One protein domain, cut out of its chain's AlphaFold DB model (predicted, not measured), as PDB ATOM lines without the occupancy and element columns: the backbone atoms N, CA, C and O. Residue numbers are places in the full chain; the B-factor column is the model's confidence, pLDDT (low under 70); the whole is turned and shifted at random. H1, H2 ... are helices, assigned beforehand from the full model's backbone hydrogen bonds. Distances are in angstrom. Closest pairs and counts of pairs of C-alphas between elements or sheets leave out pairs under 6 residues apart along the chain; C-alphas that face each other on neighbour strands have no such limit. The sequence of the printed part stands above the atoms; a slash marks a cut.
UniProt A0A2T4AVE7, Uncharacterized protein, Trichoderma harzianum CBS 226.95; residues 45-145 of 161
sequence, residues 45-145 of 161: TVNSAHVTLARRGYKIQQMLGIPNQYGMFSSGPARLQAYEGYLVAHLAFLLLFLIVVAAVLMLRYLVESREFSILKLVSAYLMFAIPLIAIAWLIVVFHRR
ATOM      1  N   THR A  45      34.670  24.121  40.956       54.44
ATOM      2  CA  THR A  45      36.003  24.608  41.308       54.44
ATOM      3  C   THR A  45      36.166  26.075  40.948       54.44
ATOM      4  O   THR A  45      35.753  26.545  39.889       54.44
ATOM      5  N   VAL A  46      36.778  26.814  41.864       61.22
ATOM      6  CA  VAL A  46      37.149  28.210  41.653       61.22
ATOM      7  C   VAL A  46      38.356  28.245  40.719       61.22
ATOM      8  O   VAL A  46      39.342  27.558  40.980       61.22
ATOM      9  N   ASN A  47      38.306  29.053  39.659       68.88
ATOM     10  CA  ASN A  47      39.427  29.182  38.726       68.88
ATOM     11  C   ASN A  47      40.713  29.611  39.468       68.88
ATOM     12  O   ASN A  47      40.831  30.737  39.969       68.88
ATOM     13  N   SER A  48      41.680  28.693  39.531       74.81
ATOM     14  CA  SER A  48      42.927  28.839  40.285       74.81
ATOM     15  C   SER A  48      43.810  29.973  39.760       74.81
ATOM     16  O   SER A  48      44.547  30.584  40.542       74.81
ATOM     17  N   ALA A  49      43.698  30.319  38.473       79.38
ATOM     18  CA  ALA A  49      44.443  31.420  37.873       79.38
ATOM     19  C   ALA A  49      44.030  32.767  38.486       79.38
ATOM     20  O   ALA A  49      44.889  33.554  38.885       79.38
ATOM     21  N   HIS A  50      42.726  33.008  38.654       80.12
ATOM     22  CA  HIS A  50      42.230  34.250  39.255       80.12
ATOM     23  C   HIS A  50      42.567  34.352  40.745       80.12
ATOM     24  O   HIS A  50      42.944  35.428  41.206       80.12
ATOM     25  N   VAL A  51      42.506  33.244  41.492       80.94
ATOM     26  CA  VAL A  51      42.938  33.218  42.904       80.94
ATOM     27  C   VAL A  51      44.428  33.533  43.018       80.94
ATOM     28  O   VAL A  51      44.834  34.332  43.860       80.94
ATOM     29  N   THR A  52      45.250  32.931  42.158       84.50
ATOM     30  CA  THR A  52      46.700  33.165  42.148       84.50
ATOM     31  C   THR A  52      47.017  34.617  41.812       84.50
ATOM     32  O   THR A  52      47.843  35.234  42.490       84.50
ATOM     33  N   LEU A  53      46.334  35.176  40.809       85.12
ATOM     34  CA  LEU A  53      46.463  36.579  40.431       85.12
ATOM     35  C   LEU A  53      46.107  37.497  41.604       85.12
ATOM     36  O   LEU A  53      46.907  38.360  41.958       85.12
ATOM     37  N   ALA A  54      44.967  37.266  42.256       85.75
ATOM     38  CA  ALA A  54      44.537  38.072  43.392       85.75
ATOM     39  C   ALA A  54      45.475  37.959  44.596       85.75
ATOM     40  O   ALA A  54      45.798  38.965  45.220       85.75
ATOM     41  N   ARG A  55      46.000  36.764  44.886       85.44
ATOM     42  CA  ARG A  55      46.973  36.569  45.969       85.44
ATOM     43  C   ARG A  55      48.288  37.302  45.702       85.44
ATOM     44  O   ARG A  55      48.863  37.884  46.620       85.44
ATOM     45  N   ARG A  56      48.781  37.272  44.460       87.69
ATOM     46  CA  ARG A  56      49.978  38.034  44.064       87.69
ATOM     47  C   ARG A  56      49.713  39.537  44.120       87.69
ATOM     48  O   ARG A  56      50.516  40.260  44.701       87.69
ATOM     49  N   GLY A  57      48.572  39.978  43.597       87.06
ATOM     50  CA  GLY A  57      48.131  41.369  43.659       87.06
ATOM     51  C   GLY A  57      48.027  41.885  45.092       87.06
ATOM     52  O   GLY A  57      48.542  42.956  45.396       87.06
ATOM     53  N   TYR A  58      47.480  41.079  46.003       88.81
ATOM     54  CA  TYR A  58      47.419  41.401  47.426       88.81
ATOM     55  C   TYR A  58      48.807  41.573  48.054       88.81
ATOM     56  O   TYR A  58      49.024  42.517  48.807       88.81
ATOM     57  N   LYS A  59      49.779  40.711  47.721       89.31
ATOM     58  CA  LYS A  59      51.163  40.875  48.204       89.31
ATOM     59  C   LYS A  59      51.781  42.191  47.735       89.31
ATOM     60  O   LYS A  59      52.395  42.879  48.540       89.31
ATOM     61  N   ILE A  60      51.593  42.547  46.463       89.00
ATOM     62  CA  ILE A  60      52.081  43.820  45.912       89.00
ATOM     63  C   ILE A  60      51.399  44.995  46.623       89.00
ATOM     64  O   ILE A  60      52.066  45.934  47.042       89.00
ATOM     65  N   GLN A  61      50.085  44.915  46.831       91.25
ATOM     66  CA  GLN A  61      49.317  45.931  47.548       91.25
ATOM     67  C   GLN A  61      49.843  46.158  48.976       91.25
ATOM     68  O   GLN A  61      49.993  47.303  49.396       91.25
ATOM     69  N   GLN A  62      50.177  45.081  49.691       90.94
ATOM     70  CA  GLN A  62      50.779  45.140  51.028       90.94
ATOM     71  C   GLN A  62      52.191  45.740  51.001       90.94
ATOM     72  O   GLN A  62      52.517  46.557  51.855       90.94
ATOM     73  N   MET A  63      53.012  45.397  49.999       92.31
ATOM     74  CA  MET A  63      54.340  46.002  49.813       92.31
ATOM     75  C   MET A  63      54.263  47.511  49.554       92.31
ATOM     76  O   MET A  63      55.133  48.250  50.000       92.31
ATOM     77  N   LEU A  64      53.215  47.974  48.870       89.50
ATOM     78  CA  LEU A  64      52.961  49.396  48.625       89.50
ATOM     79  C   LEU A  64      52.303  50.112  49.821       89.50
ATOM     80  O   LEU A  64      52.008  51.300  49.725       89.50
ATOM     81  N   GLY A  65      52.039  49.409  50.929       90.19
ATOM     82  CA  GLY A  65      51.392  49.975  52.115       90.19
ATOM     83  C   GLY A  65      49.934  50.389  51.894       90.19
ATOM     84  O   GLY A  65      49.404  51.191  52.660       90.19
ATOM     85  N   ILE A  66      49.275  49.870  50.853       88.00
ATOM     86  CA  ILE A  66      47.893  50.236  50.529       88.00
ATOM     87  C   ILE A  66      46.945  49.498  51.489       88.00
ATOM     88  O   ILE A  66      46.908  48.260  51.485       88.00
ATOM     89  N   PRO A  67      46.127  50.218  52.278       86.00
ATOM     90  CA  PRO A  67      45.188  49.597  53.203       86.00
ATOM     91  C   PRO A  67      44.132  48.752  52.482       86.00
ATOM     92  O   PRO A  67      43.645  49.117  51.411       86.00
ATOM     93  N   ASN A  68      43.691  47.664  53.119       83.50
ATOM     94  CA  ASN A  68      42.714  46.726  52.544       83.50
ATOM     95  C   ASN A  68      41.382  47.382  52.141       83.50
ATOM     96  O   ASN A  68      40.739  46.923  51.204       83.50
ATOM     97  N   GLN A  69      40.990  48.467  52.815       81.19
ATOM     98  CA  GLN A  69      39.767  49.223  52.518       81.19
ATOM     99  C   GLN A  69      39.829  50.012  51.198       81.19
ATOM    100  O   GLN A  69      38.795  50.240  50.579       81.19
ATOM    101  N   TYR A  70      41.028  50.393  50.744       83.19
ATOM    102  CA  TYR A  70      41.235  51.147  49.496       83.19
ATOM    103  C   TYR A  70      41.811  50.285  48.366       83.19
ATOM    104  O   TYR A  70      41.841  50.689  47.202       83.19
ATOM    105  N   GLY A  71      42.272  49.086  48.708       84.25
ATOM    106  CA  GLY A  71      42.881  48.151  47.782       84.25
ATOM    107  C   GLY A  71      41.892  47.389  46.901       84.25
ATOM    108  O   GLY A  71      40.775  47.071  47.313       84.25
ATOM    109  N   MET A  72      42.325  47.017  45.693       83.88
ATOM    110  CA  MET A  72      41.566  46.121  44.801       83.88
ATOM    111  C   MET A  72      41.573  44.662  45.264       83.88
ATOM    112  O   MET A  72      40.711  43.891  44.845       83.88
ATOM    113  N   PHE A  73      42.500  44.290  46.143       88.31
ATOM    114  CA  PHE A  73      42.616  42.934  46.661       88.31
ATOM    115  C   PHE A  73      42.379  42.894  48.166       88.31
ATOM    116  O   PHE A  73      42.795  43.796  48.899       88.31
ATOM    117  N   SER A  74      41.762  41.814  48.629       85.75
ATOM    118  CA  SER A  74      41.528  41.547  50.044       85.75
ATOM    119  C   SER A  74      42.120  40.201  50.471       85.75
ATOM    120  O   SER A  74      42.239  39.255  49.690       85.75
ATOM    121  N   SER A  75      42.451  40.075  51.760       81.38
ATOM    122  CA  SER A  75      42.849  38.802  52.381       81.38
ATOM    123  C   SER A  75      41.671  37.852  52.624       81.38
ATOM    124  O   SER A  75      41.813  36.876  53.358       81.38
ATOM    125  N   GLY A  76      40.502  38.145  52.051       77.94
ATOM    126  CA  GLY A  76      39.268  37.409  52.286       77.94
ATOM    127  C   GLY A  76      39.274  35.985  51.710       77.94
ATOM    128  O   GLY A  76      40.291  35.499  51.206       77.94
ATOM    129  N   PRO A  77      38.122  35.292  51.763       80.00
ATOM    130  CA  PRO A  77      38.013  33.908  51.315       80.00
ATOM    131  C   PRO A  77      38.411  33.755  49.840       80.00
ATOM    132  O   PRO A  77      38.223  34.667  49.035       80.00
ATOM    133  N   ALA A  78      38.881  32.565  49.448       77.81
ATOM    134  CA  ALA A  78      39.352  32.285  48.083       77.81
ATOM    135  C   ALA A  78      38.335  32.654  46.978       77.81
ATOM    136  O   ALA A  78      38.719  32.979  45.860       77.81
ATOM    137  N   ARG A  79      37.035  32.659  47.298       74.56
ATOM    138  CA  ARG A  79      35.952  33.102  46.403       74.56
ATOM    139  C   ARG A  79      36.010  34.593  46.110       74.56
ATOM    140  O   ARG A  79      35.853  34.997  44.963       74.56
ATOM    141  N   LEU A  80      36.226  35.390  47.154       79.94
ATOM    142  CA  LEU A  80      36.384  36.828  47.027       79.94
ATOM    143  C   LEU A  80      37.662  37.124  46.243       79.94
ATOM    144  O   LEU A  80      37.604  37.896  45.298       79.94
ATOM    145  N   GLN A  81      38.755  36.408  46.518       84.25
ATOM    146  CA  GLN A  81      40.002  36.547  45.755       84.25
ATOM    147  C   GLN A  81      39.830  36.174  44.277       84.25
ATOM    148  O   GLN A  81      40.254  36.919  43.405       84.25
ATOM    149  N   ALA A  82      39.163  35.068  43.943       81.81
ATOM    150  CA  ALA A  82      38.862  34.760  42.543       81.81
ATOM    151  C   ALA A  82      37.952  35.807  41.901       81.81
ATOM    152  O   ALA A  82      38.084  36.121  40.715       81.81
ATOM    153  N   TYR A  83      37.018  36.349  42.685       82.19
ATOM    154  CA  TYR A  83      36.135  37.393  42.214       82.19
ATOM    155  C   TYR A  83      36.917  38.684  41.887       82.19
ATOM    156  O   TYR A  83      36.789  39.249  40.798       82.19
ATOM    157  N   GLU A  84      37.792  39.103  42.788       85.81
ATOM    158  CA  GLU A  84      38.699  40.236  42.600       85.81
ATOM    159  C   GLU A  84      39.663  39.988  41.433       85.81
ATOM    160  O   GLU A  84      39.819  40.845  40.570       85.81
ATOM    161  N   GLY A  85      40.232  38.785  41.324       84.75
ATOM    162  CA  GLY A  85      41.148  38.414  40.246       84.75
ATOM    163  C   GLY A  85      40.513  38.478  38.857       84.75
ATOM    164  O   GLY A  85      41.132  38.981  37.921       84.75
ATOM    165  N   TYR A  86      39.268  38.022  38.696       84.50
ATOM    166  CA  TYR A  86      38.555  38.191  37.425       84.50
ATOM    167  C   TYR A  86      38.192  39.652  37.165       84.50
ATOM    168  O   TYR A  86      38.262  40.075  36.014       84.50
ATOM    169  N   LEU A  87      37.809  40.423  38.193       84.69
ATOM    170  CA  LEU A  87      37.493  41.843  38.007       84.69
ATOM    171  C   LEU A  87      38.719  42.608  37.519       84.69
ATOM    172  O   LEU A  87      38.619  43.384  36.578       84.69
ATOM    173  N   VAL A  88      39.879  42.334  38.113       87.06
ATOM    174  CA  VAL A  88      41.149  42.924  37.688       87.06
ATOM    175  C   VAL A  88      41.517  42.479  36.277       87.06
ATOM    176  O   VAL A  88      41.930  43.312  35.478       87.06
ATOM    177  N   ALA A  89      41.319  41.205  35.925       86.88
ATOM    178  CA  ALA A  89      41.542  40.738  34.556       86.88
ATOM    179  C   ALA A  89      40.617  41.444  33.544       86.88
ATOM    180  O   ALA A  89      41.077  41.870  32.487       86.88
ATOM    181  N   HIS A  90      39.338  41.627  33.884       84.75
ATOM    182  CA  HIS A  90      38.385  42.378  33.060       84.75
ATOM    183  C   HIS A  90      38.775  43.849  32.933       84.75
ATOM    184  O   HIS A  90      38.733  44.400  31.836       84.75
ATOM    185  N   LEU A  91      39.196  44.477  34.031       85.00
ATOM    186  CA  LEU A  91      39.656  45.862  34.025       85.00
ATOM    187  C   LEU A  91      40.911  46.027  33.159       85.00
ATOM    188  O   LEU A  91      40.988  46.963  32.369       85.00
ATOM    189  N   ALA A  92      41.862  45.097  33.258       87.31
ATOM    190  CA  ALA A  92      43.061  45.083  32.427       87.31
ATOM    191  C   ALA A  92      42.718  44.929  30.937       87.31
ATOM    192  O   ALA A  92      43.274  45.644  30.106       87.31
ATOM    193  N   PHE A  93      41.768  44.051  30.601       88.88
ATOM    194  CA  PHE A  93      41.283  43.900  29.229       88.88
ATOM    195  C   PHE A  93      40.611  45.180  28.712       88.88
ATOM    196  O   PHE A  93      40.889  45.613  27.595       88.88
ATOM    197  N   LEU A  94      39.777  45.826  29.530       85.56
ATOM    198  CA  LEU A  94      39.107  47.077  29.171       85.56
ATOM    199  C   LEU A  94      40.112  48.219  28.956       85.56
ATOM    200  O   LEU A  94      39.994  48.967  27.987       85.56
ATOM    201  N   LEU A  95      41.134  48.323  29.809       85.38
ATOM    202  CA  LEU A  95      42.226  49.283  29.636       85.38
ATOM    203  C   LEU A  95      43.016  49.023  28.352       85.38
ATOM    204  O   LEU A  95      43.277  49.959  27.600       85.38
ATOM    205  N   LEU A  96      43.351  47.761  28.073       89.50
ATOM    206  CA  LEU A  96      44.033  47.380  26.838       89.50
ATOM    207  C   LEU A  96      43.198  47.752  25.606       89.50
ATOM    208  O   LEU A  96      43.724  48.340  24.664       89.50
ATOM    209  N   PHE A  97      41.895  47.469  25.632       87.75
ATOM    210  CA  PHE A  97      40.979  47.840  24.559       87.75
ATOM    211  C   PHE A  97      40.956  49.358  24.326       87.75
ATOM    212  O   PHE A  97      41.093  49.804  23.188       87.75
ATOM    213  N   LEU A  98      40.868  50.164  25.393       84.81
ATOM    214  CA  LEU A  98      40.918  51.628  25.291       84.81
ATOM    215  C   LEU A  98      42.240  52.131  24.696       84.81
ATOM    216  O   LEU A  98      42.226  53.059  23.888       84.81
ATOM    217  N   ILE A  99      43.371  51.522  25.065       86.69
ATOM    218  CA  ILE A  99      44.686  51.853  24.494       86.69
ATOM    219  C   ILE A  99      44.712  51.556  22.992       86.69
ATOM    220  O   ILE A  99      45.161  52.394  22.212       86.69
ATOM    221  N   VAL A 100      44.200  50.396  22.570       90.62
ATOM    222  CA  VAL A 100      44.144  50.019  21.149       90.62
ATOM    223  C   VAL A 100      43.272  50.996  20.361       90.62
ATOM    224  O   VAL A 100      43.699  51.480  19.315       90.62
ATOM    225  N   VAL A 101      42.088  51.344  20.872       88.19
ATOM    226  CA  VAL A 101      41.208  52.336  20.231       88.19
ATOM    227  C   VAL A 101      41.913  53.688  20.107       88.19
ATOM    228  O   VAL A 101      41.901  54.285  19.031       88.19
ATOM    229  N   ALA A 102      42.576  54.151  21.168       84.31
ATOM    230  CA  ALA A 102      43.329  55.400  21.138       84.31
ATOM    231  C   ALA A 102      44.467  55.368  20.104       84.31
ATOM    232  O   ALA A 102      44.642  56.338  19.369       84.31
ATOM    233  N   ALA A 103      45.193  54.252  19.994       86.00
ATOM    234  CA  ALA A 103      46.262  54.078  19.012       86.00
ATOM    235  C   ALA A 103      45.735  54.079  17.567       86.00
ATOM    236  O   ALA A 103      46.331  54.711  16.695       86.00
ATOM    237  N   VAL A 104      44.595  53.430  17.310       89.75
ATOM    238  CA  VAL A 104      43.952  53.434  15.985       89.75
ATOM    239  C   VAL A 104      43.481  54.838  15.614       89.75
ATOM    240  O   VAL A 104      43.735  55.293  14.500       89.75
ATOM    241  N   LEU A 105      42.838  55.549  16.545       85.56
ATOM    242  CA  LEU A 105      42.434  56.938  16.330       85.56
ATOM    243  C   LEU A 105      43.654  57.826  16.076       85.56
ATOM    244  O   LEU A 105      43.644  58.607  15.130       85.56
ATOM    245  N   MET A 106      44.720  57.667  16.860       83.44
ATOM    246  CA  MET A 106      45.978  58.387  16.670       83.44
ATOM    247  C   MET A 106      46.551  58.161  15.270       83.44
ATOM    248  O   MET A 106      46.876  59.128  14.587       83.44
ATOM    249  N   LEU A 107      46.643  56.901  14.833       86.25
ATOM    250  CA  LEU A 107      47.168  56.547  13.518       86.25
ATOM    251  C   LEU A 107      46.313  57.148  12.401       86.25
ATOM    252  O   LEU A 107      46.851  57.730  11.462       86.25
ATOM    253  N   ARG A 108      44.984  57.066  12.527       85.69
ATOM    254  CA  ARG A 108      44.059  57.672  11.569       85.69
ATOM    255  C   ARG A 108      44.256  59.189  11.482       85.69
ATOM    256  O   ARG A 108      44.400  59.718  10.386       85.69
ATOM    257  N   TYR A 109      44.326  59.872  12.623       80.25
ATOM    258  CA  TYR A 109      44.546  61.319  12.671       80.25
ATOM    259  C   TYR A 109      45.909  61.730  12.106       80.25
ATOM    260  O   TYR A 109      45.985  62.735  11.403       80.25
ATOM    261  N   LEU A 110      46.970  60.961  12.362       81.75
ATOM    262  CA  LEU A 110      48.301  61.199  11.786       81.75
ATOM    263  C   LEU A 110      48.303  61.108  10.255       81.75
ATOM    264  O   LEU A 110      49.062  61.822   9.607       81.75
ATOM    265  N   VAL A 111      47.468  60.238   9.679       86.81
ATOM    266  CA  VAL A 111      47.343  60.078   8.223       86.81
ATOM    267  C   VAL A 111      46.462  61.172   7.606       86.81
ATOM    268  O   VAL A 111      46.807  61.698   6.552       86.81
ATOM    269  N   GLU A 112      45.341  61.530   8.243       84.81
ATOM    270  CA  GLU A 112      44.368  62.495   7.698       84.81
ATOM    271  C   GLU A 112      44.726  63.971   7.957       84.81
ATOM    272  O   GLU A 112      44.289  64.838   7.202       84.81
ATOM    273  N   SER A 113      45.502  64.297   8.999       71.50
ATOM    274  CA  SER A 113      45.706  65.690   9.429       71.50
ATOM    275  C   SER A 113      47.179  66.108   9.508       71.50
ATOM    276  O   SER A 113      48.003  65.452  10.137       71.50
ATOM    277  N   ARG A 114      47.506  67.259   8.898       65.81
ATOM    278  CA  ARG A 114      48.837  67.900   8.978       65.81
ATOM    279  C   ARG A 114      49.065  68.667  10.291       65.81
ATOM    280  O   ARG A 114      50.208  68.916  10.649       65.81
ATOM    281  N   GLU A 115      47.997  69.014  11.013       76.06
ATOM    282  CA  GLU A 115      48.030  69.793  12.262       76.06
ATOM    283  C   GLU A 115      47.726  68.927  13.493       76.06
ATOM    284  O   GLU A 115      46.827  69.194  14.295       76.06
ATOM    285  N   PHE A 116      48.470  67.834  13.640       71.12
ATOM    286  CA  PHE A 116      48.299  66.933  14.769       71.12
ATOM    287  C   PHE A 116      48.890  67.536  16.053       71.12
ATOM    288  O   PHE A 116      50.101  67.700  16.191       71.12
ATOM    289  N   SER A 117      48.030  67.833  17.033       83.44
ATOM    290  CA  SER A 117      48.456  68.216  18.382       83.44
ATOM    291  C   SER A 117      48.298  67.033  19.335       83.44
ATOM    292  O   SER A 117      47.197  66.744  19.808       83.44
ATOM    293  N   ILE A 118      49.420  66.380  19.657       80.38
ATOM    294  CA  ILE A 118      49.499  65.265  20.621       80.38
ATOM    295  C   ILE A 118      48.797  65.624  21.940       80.38
ATOM    296  O   ILE A 118      48.092  64.800  22.515       80.38
ATOM    297  N   LEU A 119      48.926  66.874  22.393       85.44
ATOM    298  CA  LEU A 119      48.331  67.350  23.643       85.44
ATOM    299  C   LEU A 119      46.798  67.261  23.650       85.44
ATOM    300  O   LEU A 119      46.218  66.900  24.675       85.44
ATOM    301  N   LYS A 120      46.124  67.534  22.524       83.50
ATOM    302  CA  LYS A 120      44.657  67.405  22.421       83.50
ATOM    303  C   LYS A 120      44.215  65.945  22.512       83.50
ATOM    304  O   LYS A 120      43.229  65.640  23.174       83.50
ATOM    305  N   LEU A 121      44.970  65.036  21.897       82.75
ATOM    306  CA  LEU A 121      44.678  63.605  21.961       82.75
ATOM    307  C   LEU A 121      44.904  63.052  23.373       82.75
ATOM    308  O   LEU A 121      44.042  62.358  23.905       82.75
ATOM    309  N   VAL A 122      46.040  63.386  23.992       84.56
ATOM    310  CA  VAL A 122      46.372  62.942  25.353       84.56
ATOM    311  C   VAL A 122      45.363  63.489  26.360       84.56
ATOM    312  O   VAL A 122      44.879  62.735  27.201       84.56
ATOM    313  N   SER A 123      44.989  64.768  26.261       86.81
ATOM    314  CA  SER A 123      43.975  65.356  27.148       86.81
ATOM    315  C   SER A 123      42.602  64.709  26.971       86.81
ATOM    316  O   SER A 123      41.991  64.338  27.971       86.81
ATOM    317  N   ALA A 124      42.150  64.479  25.732       84.69
ATOM    318  CA  ALA A 124      40.908  63.750  25.474       84.69
ATOM    319  C   ALA A 124      40.961  62.325  26.050       84.69
ATOM    320  O   ALA A 124      40.041  61.908  26.752       84.69
ATOM    321  N   TYR A 125      42.058  61.595  25.829       84.50
ATOM    322  CA  TYR A 125      42.241  60.253  26.377       84.50
ATOM    323  C   TYR A 125      42.166  60.244  27.907       84.50
ATOM    324  O   TYR A 125      41.414  59.457  28.476       84.50
ATOM    325  N   LEU A 126      42.889  61.146  28.580       87.50
ATOM    326  CA  LEU A 126      42.874  61.254  30.041       87.50
ATOM    327  C   LEU A 126      41.489  61.622  30.584       87.50
ATOM    328  O   LEU A 126      41.058  61.036  31.580       87.50
ATOM    329  N   MET A 127      40.772  62.529  29.910       89.06
ATOM    330  CA  MET A 127      39.404  62.907  30.278       89.06
ATOM    331  C   MET A 127      38.434  61.722  30.264       89.06
ATOM    332  O   MET A 127      37.524  61.697  31.085       89.06
ATOM    333  N   PHE A 128      38.621  60.737  29.380       84.12
ATOM    334  CA  PHE A 128      37.785  59.532  29.351       84.12
ATOM    335  C   PHE A 128      38.323  58.407  30.240       84.12
ATOM    336  O   PHE A 128      37.550  57.749  30.935       84.12
ATOM    337  N   ALA A 129      39.638  58.185  30.247       84.00
ATOM    338  CA  ALA A 129      40.259  57.074  30.958       84.00
ATOM    339  C   ALA A 129      40.145  57.221  32.482       84.00
ATOM    340  O   ALA A 129      39.796  56.252  33.160       84.00
ATOM    341  N   ILE A 130      40.393  58.418  33.031       88.62
ATOM    342  CA  ILE A 130      40.393  58.640  34.485       88.62
ATOM    343  C   ILE A 130      39.010  58.359  35.101       88.62
ATOM    344  O   ILE A 130      38.950  57.559  36.040       88.62
ATOM    345  N   PRO A 131      37.888  58.914  34.594       90.12
ATOM    346  CA  PRO A 131      36.563  58.606  35.128       90.12
ATOM    347  C   PRO A 131      36.197  57.128  35.003       90.12
ATOM    348  O   PRO A 131      35.636  56.566  35.936       90.12
ATOM    349  N   LEU A 132      36.544  56.475  33.888       85.38
ATOM    350  CA  LEU A 132      36.293  55.043  33.694       85.38
ATOM    351  C   LEU A 132      37.019  54.191  34.740       85.38
ATOM    352  O   LEU A 132      36.406  53.310  35.347       85.38
ATOM    353  N   ILE A 133      38.296  54.485  34.993       84.56
ATOM    354  CA  ILE A 133      39.083  53.815  36.036       84.56
ATOM    355  C   ILE A 133      38.480  54.091  37.417       84.56
ATOM    356  O   ILE A 133      38.326  53.159  38.205       84.56
ATOM    357  N   ALA A 134      38.100  55.339  37.703       89.06
ATOM    358  CA  ALA A 134      37.502  55.722  38.978       89.06
ATOM    359  C   ALA A 134      36.163  55.009  39.221       89.06
ATOM    360  O   ALA A 134      35.958  54.444  40.291       89.06
ATOM    361  N   ILE A 135      35.277  54.962  38.222       88.19
ATOM    362  CA  ILE A 135      33.994  54.251  38.297       88.19
ATOM    363  C   ILE A 135      34.228  52.757  38.510       88.19
ATOM    364  O   ILE A 135      33.612  52.165  39.395       88.19
ATOM    365  N   ALA A 136      35.134  52.144  37.746       82.94
ATOM    366  CA  ALA A 136      35.455  50.735  37.920       82.94
ATOM    367  C   ALA A 136      35.989  50.454  39.331       82.94
ATOM    368  O   ALA A 136      35.535  49.514  39.983       82.94
ATOM    369  N   TRP A 137      36.892  51.297  39.835       84.94
ATOM    370  CA  TRP A 137      37.409  51.200  41.198       84.94
ATOM    371  C   TRP A 137      36.298  51.347  42.246       84.94
ATOM    372  O   TRP A 137      36.211  50.514  43.147       84.94
ATOM    373  N   LEU A 138      35.394  52.321  42.095       87.94
ATOM    374  CA  LEU A 138      34.235  52.497  42.976       87.94
ATOM    375  C   LEU A 138      33.333  51.259  42.968       87.94
ATOM    376  O   LEU A 138      32.936  50.791  44.032       87.94
ATOM    377  N   ILE A 139      33.056  50.688  41.793       85.12
ATOM    378  CA  ILE A 139      32.274  49.450  41.672       85.12
ATOM    379  C   ILE A 139      32.942  48.319  42.455       85.12
ATOM    380  O   ILE A 139      32.238  47.572  43.130       85.12
ATOM    381  N   VAL A 140      34.274  48.193  42.394       82.75
ATOM    382  CA  VAL A 140      35.012  47.166  43.148       82.75
ATOM    383  C   VAL A 140      34.939  47.420  44.653       82.75
ATOM    384  O   VAL A 140      34.613  46.502  45.405       82.75
ATOM    385  N   VAL A 141      35.230  48.644  45.100       83.06
ATOM    386  CA  VAL A 141      35.297  48.991  46.528       83.06
ATOM    387  C   VAL A 141      33.929  48.890  47.195       83.06
ATOM    388  O   VAL A 141      33.817  48.285  48.259       83.06
ATOM    389  N   PHE A 142      32.883  49.402  46.546       85.19
ATOM    390  CA  PHE A 142      31.515  49.388  47.067       85.19
ATOM    391  C   PHE A 142      30.745  48.112  46.716       85.19
ATOM    392  O   PHE A 142      29.535  48.028  46.948       85.19
ATOM    393  N   HIS A 143      31.404  47.090  46.158       83.06
ATOM    394  CA  HIS A 143      30.690  45.872  45.819       83.06
ATOM    395  C   HIS A 143      30.202  45.155  47.080       83.06
ATOM    396  O   HIS A 143      30.986  44.808  47.961       83.06
ATOM    397  N   ARG A 144      28.906  44.821  47.121       79.94
ATOM    398  CA  ARG A 144      28.261  44.131  48.254       79.94
ATOM    399  C   ARG A 144      28.987  42.852  48.691       79.94
ATOM    400  O   ARG A 144      28.954  42.504  49.859       79.94
ATOM    401  N   ARG A 145      29.690  42.169  47.781       77.12
ATOM    402  CA  ARG A 145      30.463  40.948  48.088       77.12
ATOM    403  C   ARG A 145      31.667  41.179  49.015       77.12
ATOM    404  O   ARG A 145      32.237  40.199  49.489       77.12
TER     405      ARG A 145
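What this domain is: This is residues 45 to 145 of the 161 residues of an uncharacterized protein of Trichoderma harzianum CBS 226.95 (UniProt A0A2T4AVE7). A long helical hairpin, H2 and H3 side by side, makes the length, and H1 crosses the first part of H2 at the open end of the hairpin. The 101 printed residues hold three named helices, in the order H1, H2, H3, and no named strand: all helix. The whole is loose, with a radius of gyration of the C-alphas of 17.5 A and spans of 55 by 27 by 26 A.

How they stand to each other: Start with H2, residues 78 to 112. It touches H3, residues 118 to 141, at a shallow tilt of 14 degrees, opposite ways; the closest C-alphas, of Ala 102 and Tyr 125, are 7.2 A apart. Residues 78 to 86 of H2 touch residues 48 to 55 of H1, residues 48 to 63, about perpendicular at 84 degrees; the closest C-alphas, of Val 51 and Ala 82, are 4.4 A apart. H1 and H3 are apart. Every O i to N i+4 pair is within hydrogen-bond range in H1 and H2, and 19 of 20 in H3.

Where its parts are: Find C-alpha 78 at (39.352, 32.285, 48.083); from there H2 runs 50.7 A to C-alpha 112. H3 runs 33.7 A to C-alpha 141 at (35.297, 48.991, 46.528), and H1 22.7 A.

The domain as a whole: The printed part has no cut. Residues 64 to 77 make a long link. Look for pLDDT under 70 at residues 45 to 47 and 114.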